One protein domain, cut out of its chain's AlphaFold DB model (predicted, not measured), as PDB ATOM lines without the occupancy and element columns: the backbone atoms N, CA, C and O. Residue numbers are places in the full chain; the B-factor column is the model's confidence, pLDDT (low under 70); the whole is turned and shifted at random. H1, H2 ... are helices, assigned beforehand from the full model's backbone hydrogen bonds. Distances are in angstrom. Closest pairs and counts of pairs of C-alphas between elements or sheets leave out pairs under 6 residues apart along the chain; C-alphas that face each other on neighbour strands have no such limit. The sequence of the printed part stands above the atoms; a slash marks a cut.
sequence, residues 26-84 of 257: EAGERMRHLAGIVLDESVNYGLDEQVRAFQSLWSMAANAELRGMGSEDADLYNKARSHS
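AT A GLANCE: This is residues 26 to 84 of the 257 residues of an uncharacterized protein of Glycocaulis profundi (UniProt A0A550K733). Three helices make a small elongated body: the longest, H2, forms a hairpin with H1, and H3 packs on H1 and reaches H2 with residues 77 to 81. The helix centres make a triangle, and two links join the helices, with Val 43 in one and Gly 68 in the other. The printed part has 59 residues with three named helices, in the order H1, H2, H3, and no named strand: all helix. It is compact, with a radius of gyration of the C-alphas of 10.7 A and spans of 33 by 20 by 20 A.

IN THESE COORDINATES: Find C-alpha 47 at (155.348, 139.301, 163.019); from there H2, residues 47 to 62, runs 22.4 A. Go back to C-alpha 26 at (145.363, 152.209, 181.850), where H1, residues 26 to 38, begins its 18.4 A. H3, residues 71 to 83, covers 16.7 A and ends at C-alpha 83 at (154.205, 154.668, 159.568).

HOW THE PARTS SIT: Start at H2, which touches H1; the closest C-alphas, of Val 38 and Gln 50, are 5.0 A apart. This hairpin runs opposite ways at a steep tilt of 37 degrees, only just past shallow. H1 touches H3, closest at the C-alphas of Ala 35 and Ala 80, 5.4 A apart; they run the same way at a shallow tilt of 34 degrees, only just short of steep. H2, with residues 54 to 58 alone, touches H3; the closest C-alphas, of Phe 54 and Arg 81, are 7.2 A apart, and the tilt is steep, 52 degrees, opposite ways. The packing is mostly crossed, but only just: 1 of the 3 touching pairs is at a shallow tilt. In H1, H2 and H3 every O i to N i+4 pair is within hydrogen-bond range.

THE WHOLE: Look at Val 43 and Gly 68 for the two C-alphas farthest apart, 32.9 A. Both links, H1 to H2 and H2 to H3, are short, with 8 residues each. The printed part has no cut; its mean pLDDT is 90.4, and no printed residue is under 70.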
ATOM      1  N   GLU A  26     145.263 153.611 182.260       91.19
ATOM      2  CA  GLU A  26     145.363 152.209 181.850       91.19
ATOM      3  C   GLU A  26     145.307 152.055 180.321       91.19
ATOM      4  O   GLU A  26     146.114 151.333 179.734       91.19
ATOM      5  N   ALA A  27     144.396 152.774 179.651       90.19
ATOM      6  CA  ALA A  27     144.367 152.830 178.188       90.19
ATOM      7  C   ALA A  27     145.640 153.479 177.622       90.19
ATOM      8  O   ALA A  27     146.154 153.022 176.603       90.19
ATOM      9  N   GLY A  28     146.193 154.490 178.297       93.44
ATOM     10  CA  GLY A  28     147.454 155.124 177.909       93.44
ATOM     11  C   GLY A  28     148.665 154.202 178.004       93.44
ATOM     12  O   GLY A  28     149.487 154.161 177.090       93.44
ATOM     13  N   GLU A  29     148.793 153.435 179.083       95.25
ATOM     14  CA  GLU A  29     149.853 152.429 179.225       95.25
ATOM     15  C   GLU A  29     149.711 151.308 178.197       95.25
ATOM     16  O   GLU A  29     150.681 150.962 177.519       95.25
ATOM     17  N   ARG A  30     148.490 150.793 178.017       95.62
ATOM     18  CA  ARG A  30     148.205 149.751 177.030       95.62
ATOM     19  C   ARG A  30     148.515 150.224 175.610       95.62
ATOM     20  O   ARG A  30     149.185 149.505 174.875       95.62
ATOM     21  N   MET A  31     148.079 151.426 175.231       97.00
ATOM     22  CA  MET A  31     148.355 151.996 173.910       97.00
ATOM     23  C   MET A  31     149.863 152.122 173.678       97.00
ATOM     24  O   MET A  31     150.359 151.622 172.671       97.00
ATOM     25  N   ARG A  32     150.606 152.714 174.625       97.25
ATOM     26  CA  ARG A  32     152.062 152.897 174.503       97.25
ATOM     27  C   ARG A  32     152.808 151.570 174.391       97.25
ATOM     28  O   ARG A  32     153.708 151.454 173.565       97.25
ATOM     29  N   HIS A  33     152.413 150.563 175.170       96.50
ATOM     30  CA  HIS A  33     152.989 149.222 175.080       96.50
ATOM     31  C   HIS A  33     152.765 148.599 173.694       96.50
ATOM     32  O   HIS A  33     153.721 148.161 173.056       96.50
ATOM     33  N   LEU A  34     151.526 148.618 173.197       96.38
ATOM     34  CA  LEU A  34     151.191 148.069 171.881       96.38
ATOM     35  C   LEU A  34     151.879 148.838 170.743       96.38
ATOM     36  O   LEU A  34     152.380 148.226 169.806       96.38
ATOM     37  N   ALA A  35     151.950 150.168 170.836       96.31
ATOM     38  CA  ALA A  35     152.685 150.999 169.887       96.31
ATOM     39  C   ALA A  35     154.186 150.679 169.896       96.31
ATOM     40  O   ALA A  35     154.798 150.651 168.834       96.31
ATOM     41  N   GLY A  36     154.757 150.387 171.069       95.69
ATOM     42  CA  GLY A  36     156.133 149.920 171.208       95.69
ATOM     43  C   GLY A  36     156.388 148.614 170.460       95.69
ATOM     44  O   GLY A  36     157.353 148.546 169.713       95.69
ATOM     45  N   ILE A  37     155.496 147.624 170.587       95.00
ATOM     46  CA  ILE A  37     155.589 146.353 169.844       95.00
ATOM     47  C   ILE A  37     155.500 146.598 168.329       95.00
ATOM     48  O   ILE A  37     156.297 146.070 167.563       95.00
ATOM     49  N   VAL A  38     154.540 147.415 167.886       93.62
ATOM     50  CA  VAL A  38     154.292 147.700 166.458       93.62
ATOM     51  C   VAL A  38     155.429 148.477 165.792       93.62
ATOM     52  O   VAL A  38     155.653 148.345 164.589       93.62
ATOM     53  N   LEU A  39     156.101 149.341 166.548       94.44
ATOM     54  CA  LEU A  39     157.211 150.163 166.071       94.44
ATOM     55  C   LEU A  39     158.576 149.502 166.282       94.44
ATOM     56  O   LEU A  39     159.587 150.113 165.932       94.44
ATOM     57  N   ASP A  40     158.623 148.302 166.861       89.12
ATOM     58  CA  ASP A  40     159.875 147.593 167.069       89.12
ATOM     59  C   ASP A  40     160.378 146.999 165.744       89.12
ATOM     60  O   ASP A  40     159.829 146.037 165.210       89.12
ATOM     61  N   GLU A  41     161.440 147.595 165.206       80.69
ATOM     62  CA  GLU A  41     162.139 147.112 164.008       80.69
ATOM     63  C   GLU A  41     163.220 146.064 164.334       80.69
ATOM     64  O   GLU A  41     163.922 145.582 163.443       80.69
ATOM     65  N   SER A  42     163.395 145.715 165.611       79.69
ATOM     66  CA  SER A  42     164.308 144.662 166.046       79.69
ATOM     67  C   SER A  42     163.629 143.286 166.069       79.69
ATOM     68  O   SER A  42     162.415 143.148 165.953       79.69
ATOM     69  N   VAL A  43     164.423 142.229 166.261       71.12
ATOM     70  CA  VAL A  43     163.960 140.827 166.336       71.12
ATOM     71  C   VAL A  43     163.304 140.453 167.677       71.12
ATOM     72  O   VAL A  43     163.115 139.271 167.956       71.12
ATOM     73  N   ASN A  44     162.965 141.428 168.526       83.19
ATOM     74  CA  ASN A  44     162.388 141.165 169.848       83.19
ATOM     75  C   ASN A  44     160.946 140.642 169.796       83.19
ATOM     76  O   ASN A  44     160.534 139.954 170.725       83.19
ATOM     77  N   TYR A  45     160.201 140.963 168.735       85.12
ATOM     78  CA  TYR A  45     158.815 140.535 168.552       85.12
ATOM     79  C   TYR A  45     158.635 139.875 167.190       85.12
ATOM     80  O   TYR A  45     159.105 140.391 166.174       85.12
ATOM     81  N   GLY A  46     157.930 138.745 167.168       85.06
ATOM     82  CA  GLY A  46     157.558 138.083 165.919       85.06
ATOM     83  C   GLY A  46     156.481 138.866 165.163       85.06
ATOM     84  O   GLY A  46     155.707 139.611 165.766       85.06
ATOM     85  N   LEU A  47     156.373 138.652 163.847       83.62
ATOM     86  CA  LEU A  47     155.348 139.301 163.019       83.62
ATOM     87  C   LEU A  47     153.934 139.089 163.584       83.62
ATOM     88  O   LEU A  47     153.160 140.035 163.679       83.62
ATOM     89  N   ASP A  48     153.628 137.876 164.039       84.31
ATOM     90  CA  ASP A  48     152.377 137.524 164.715       84.31
ATOM     91  C   ASP A  48     152.039 138.433 165.905       84.31
ATOM     92  O   ASP A  48     150.881 138.801 166.112       84.31
ATOM     93  N   GLU A  49     153.037 138.768 166.721       87.88
ATOM     94  CA  GLU A  49     152.863 139.615 167.902       87.88
ATOM     95  C   GLU A  49     152.659 141.066 167.486       87.88
ATOM     96  O   GLU A  49     151.749 141.734 167.982       87.88
ATOM     97  N   GLN A  50     153.449 141.530 166.518       89.12
ATOM     98  CA  GLN A  50     153.322 142.871 165.962       89.12
ATOM     99  C   GLN A  50     151.955 143.082 165.285       89.12
ATOM    100  O   GLN A  50     151.309 144.108 165.502       89.12
ATOM    101  N   VAL A  51     151.452 142.088 164.545       86.44
ATOM    102  CA  VAL A  51     150.114 142.083 163.926       86.44
ATOM    103  C   VAL A  51     149.013 142.145 164.987       86.44
ATOM    104  O   VAL A  51     148.111 142.981 164.897       86.44
ATOM    105  N   ARG A  52     149.085 141.308 166.031       86.25
ATOM    106  CA  ARG A  52     148.106 141.329 167.135       86.25
ATOM    107  C   ARG A  52     148.124 142.655 167.889       86.25
ATOM    108  O   ARG A  52     147.064 143.163 168.269       86.25
ATOM    109  N   ALA A  53     149.307 143.235 168.091       91.38
ATOM    110  CA  ALA A  53     149.448 144.537 168.722       91.38
ATOM    111  C   ALA A  53     148.828 145.646 167.860       91.38
ATOM    112  O   ALA A  53     148.076 146.478 168.372       91.38
ATOM    113  N   PHE A  54     149.043 145.599 166.544       90.88
ATOM    114  CA  PHE A  54     148.439 146.522 165.586       90.88
ATOM    115  C   PHE A  54     146.903 146.432 165.576       90.88
ATOM    116  O   PHE A  54     146.218 147.450 165.696       90.88
ATOM    117  N   GLN A  55     146.342 145.219 165.518       87.31
ATOM    118  CA  GLN A  55     144.892 144.999 165.612       87.31
ATOM    119  C   GLN A  55     144.319 145.504 166.939       87.31
ATOM    120  O   GLN A  55     143.245 146.109 166.964       87.31
ATOM    121  N   SER A  56     145.048 145.304 168.037       89.62
ATOM    122  CA  SER A  56     144.647 145.793 169.356       89.62
ATOM    123  C   SER A  56     144.614 147.322 169.406       89.62
ATOM    124  O   SER A  56     143.639 147.878 169.907       89.62
ATOM    125  N   LEU A  57     145.602 148.014 168.822       91.62
ATOM    126  CA  LEU A  57     145.586 149.480 168.693       91.62
ATOM    127  C   LEU A  57     144.372 149.974 167.898       91.62
ATOM    128  O   LEU A  57     143.732 150.956 168.277       91.62
ATOM    129  N   TRP A  58     144.027 149.292 166.805       88.00
ATOM    130  CA  TRP A  58     142.824 149.607 166.034       88.00
ATOM    131  C   TRP A  58     141.536 149.372 166.818       88.00
ATOM    132  O   TRP A  58     140.647 150.219 166.773       88.00
ATOM    133  N   SER A  59     141.444 148.268 167.559       86.50
ATOM    134  CA  SER A  59     140.289 147.967 168.404       86.50
ATOM    135  C   SER A  59     140.102 149.022 169.499       86.50
ATOM    136  O   SER A  59     138.992 149.514 169.685       86.50
ATOM    137  N   MET A  60     141.189 149.466 170.143       90.06
ATOM    138  CA  MET A  60     141.141 150.562 171.119       90.06
ATOM    139  C   MET A  60     140.576 151.848 170.502       90.06
ATOM    140  O   MET A  60     139.745 152.523 171.112       90.06
ATOM    141  N   ALA A  61     140.985 152.180 169.275       88.44
ATOM    142  CA  ALA A  61     140.449 153.333 168.561       88.44
ATOM    143  C   ALA A  61     138.959 153.167 168.222       88.44
ATOM    144  O   ALA A  61     138.177 154.093 168.435       88.44
ATOM    145  N   ALA A  62     138.561 151.990 167.729       84.88
ATOM    146  CA  ALA A  62     137.174 151.679 167.386       84.88
ATOM    147  C   ALA A  62     136.247 151.746 168.612       84.88
ATOM    148  O   ALA A  62     135.155 152.299 168.523       84.88
ATOM    149  N   ASN A  63     136.721 151.286 169.770       85.81
ATOM    150  CA  ASN A  63     135.980 151.277 171.033       85.81
ATOM    151  C   ASN A  63     136.045 152.609 171.804       85.81
ATOM    152  O   ASN A  63     135.633 152.671 172.962       85.81
ATOM    153  N   ALA A  64     136.567 153.675 171.186       86.44
ATOM    154  CA  ALA A  64     136.748 154.994 171.795       86.44
ATOM    155  C   ALA A  64     137.630 155.015 173.066       86.44
ATOM    156  O   ALA A  64     137.587 155.985 173.822       86.44
ATOM    157  N   GLU A  65     138.483 154.005 173.276       89.12
ATOM    158  CA  GLU A  65     139.437 153.948 174.401       89.12
ATOM    159  C   GLU A  65     140.543 155.010 174.276       89.12
ATOM    160  O   GLU A  65     141.176 155.377 175.261       89.12
ATOM    161  N   LEU A  66     140.760 155.539 173.065       90.31
ATOM    162  CA  LEU A  66     141.740 156.592 172.774       90.31
ATOM    163  C   LEU A  66     141.148 158.012 172.844       90.31
ATOM    164  O   LEU A  66     141.770 158.973 172.393       90.31
ATOM    165  N   ARG A  67     139.919 158.178 173.346       88.31
ATOM    166  CA  ARG A  67     139.286 159.499 173.439       88.31
ATOM    167  C   ARG A  67     139.952 160.340 174.533       88.31
ATOM    168  O   ARG A  67     140.189 159.856 175.632       88.31
ATOM    169  N   GLY A  68     140.227 161.609 174.229       88.38
ATOM    170  CA  GLY A  68     140.853 162.546 175.172       88.38
ATOM    171  C   GLY A  68     142.370 162.386 175.315       88.38
ATOM    172  O   GLY A  68     142.949 162.943 176.244       88.38
ATOM    173  N   MET A  69     143.006 161.610 174.431       91.50
ATOM    174  CA  MET A  69     144.455 161.404 174.410       91.50
ATOM    175  C   MET A  69     145.206 162.720 174.157       91.50
ATOM    176  O   MET A  69     144.763 163.562 173.372       91.50
ATOM    177  N   GLY A  70     146.346 162.888 174.834       91.69
ATOM    178  CA  GLY A  70     147.238 164.034 174.650       91.69
ATOM    179  C   GLY A  70     147.987 163.990 173.315       91.69
ATOM    180  O   GLY A  70     147.978 162.978 172.618       91.69
ATOM    181  N   SER A  71     148.663 165.083 172.955       93.50
ATOM    182  CA  SER A  71     149.373 165.192 171.670       93.50
ATOM    183  C   SER A  71     150.490 164.160 171.508       93.50
ATOM    184  O   SER A  71     150.604 163.564 170.447       93.50
ATOM    185  N   GLU A  72     151.273 163.897 172.558       94.31
ATOM    186  CA  GLU A  72     152.380 162.928 172.505       94.31
ATOM    187  C   GLU A  72     151.882 161.505 172.218       94.31
ATOM    188  O   GLU A  72     152.399 160.812 171.341       94.31
ATOM    189  N   ASP A  73     150.829 161.089 172.920       93.62
ATOM    190  CA  ASP A  73     150.193 159.789 172.730       93.62
ATOM    191  C   ASP A  73     149.503 159.692 171.361       93.62
ATOM    192  O   ASP A  73     149.553 158.641 170.716       93.62
ATOM    193  N   ALA A  74     148.921 160.794 170.872       94.00
ATOM    194  CA  ALA A  74     148.337 160.866 169.533       94.00
ATOM    195  C   ALA A  74     149.396 160.706 168.442       94.00
ATOM    196  O   ALA A  74     149.180 159.963 167.484       94.00
ATOM    197  N   ASP A  75     150.545 161.358 168.597       96.06
ATOM    198  CA  ASP A  75     151.661 161.254 167.662       96.06
ATOM    199  C   ASP A  75     152.243 159.839 167.650       96.06
ATOM    200  O   ASP A  75     152.467 159.276 166.574       96.06
ATOM    201  N   LEU A  76     152.417 159.218 168.821       96.06
ATOM    202  CA  LEU A  76     152.875 157.834 168.925       96.06
ATOM    203  C   LEU A  76     151.894 156.862 168.261       96.06
ATOM    204  O   LEU A  76     152.303 156.027 167.451       96.06
ATOM    205  N   TYR A  77     150.602 156.994 168.561       95.06
ATOM    206  CA  TYR A  77     149.557 156.186 167.945       95.06
ATOM    207  C   TYR A  77     149.533 156.362 166.420       95.06
ATOM    208  O   TYR A  77     149.504 155.374 165.686       95.06
ATOM    209  N   ASN A  78     149.603 157.599 165.923       94.19
ATOM    210  CA  ASN A  78     149.629 157.885 164.488       94.19
ATOM    211  C   ASN A  78     150.889 157.326 163.817       94.19
ATOM    212  O   ASN A  78     150.818 156.805 162.701       94.19
ATOM    213  N   LYS A  79     152.041 157.385 164.492       95.25
ATOM    214  CA  LYS A  79     153.280 156.761 164.020       95.25
ATOM    215  C   LYS A  79     153.117 155.244 163.911       95.25
ATOM    216  O   LYS A  79     153.370 154.697 162.841       95.25
ATOM    217  N   ALA A  80     152.623 154.582 164.956       93.88
ATOM    218  CA  ALA A  80     152.380 153.139 164.952       93.88
ATOM    219  C   ALA A  80     151.353 152.722 163.885       93.88
ATOM    220  O   ALA A  80     151.567 151.752 163.159       93.88
ATOM    221  N   ARG A  81     150.261 153.479 163.739       90.81
ATOM    222  CA  ARG A  81     149.151 153.161 162.833       90.81
ATOM    223  C   ARG A  81     149.462 153.397 161.357       90.81
ATOM    224  O   ARG A  81     148.947 152.658 160.522       90.81
ATOM    225  N   SER A  82     150.221 154.441 161.034       90.06
ATOM    226  CA  SER A  82     150.374 154.906 159.648       90.06
ATOM    227  C   SER A  82     151.786 154.743 159.100       90.06
ATOM    228  O   SER A  82     151.950 154.716 157.884       90.06
ATOM    229  N   HIS A  83     152.796 154.639 159.967       91.69
ATOM    230  CA  HIS A  83     154.205 154.668 159.568       91.69
ATOM    231  C   HIS A  83     155.008 153.444 160.023       91.69
ATOM    232  O   HIS A  83     156.193 153.365 159.716       91.69
ATOM    233  N   SER A  84     154.401 152.490 160.735       92.44
ATOM    234  CA  SER A  84     155.056 151.208 161.023       92.44
ATOM    235  C   SER A  84     155.282 150.401 159.743       92.44
ATOM    236  O   SER A  84     154.546 150.548 158.761       92.44
TER     237      SER A  84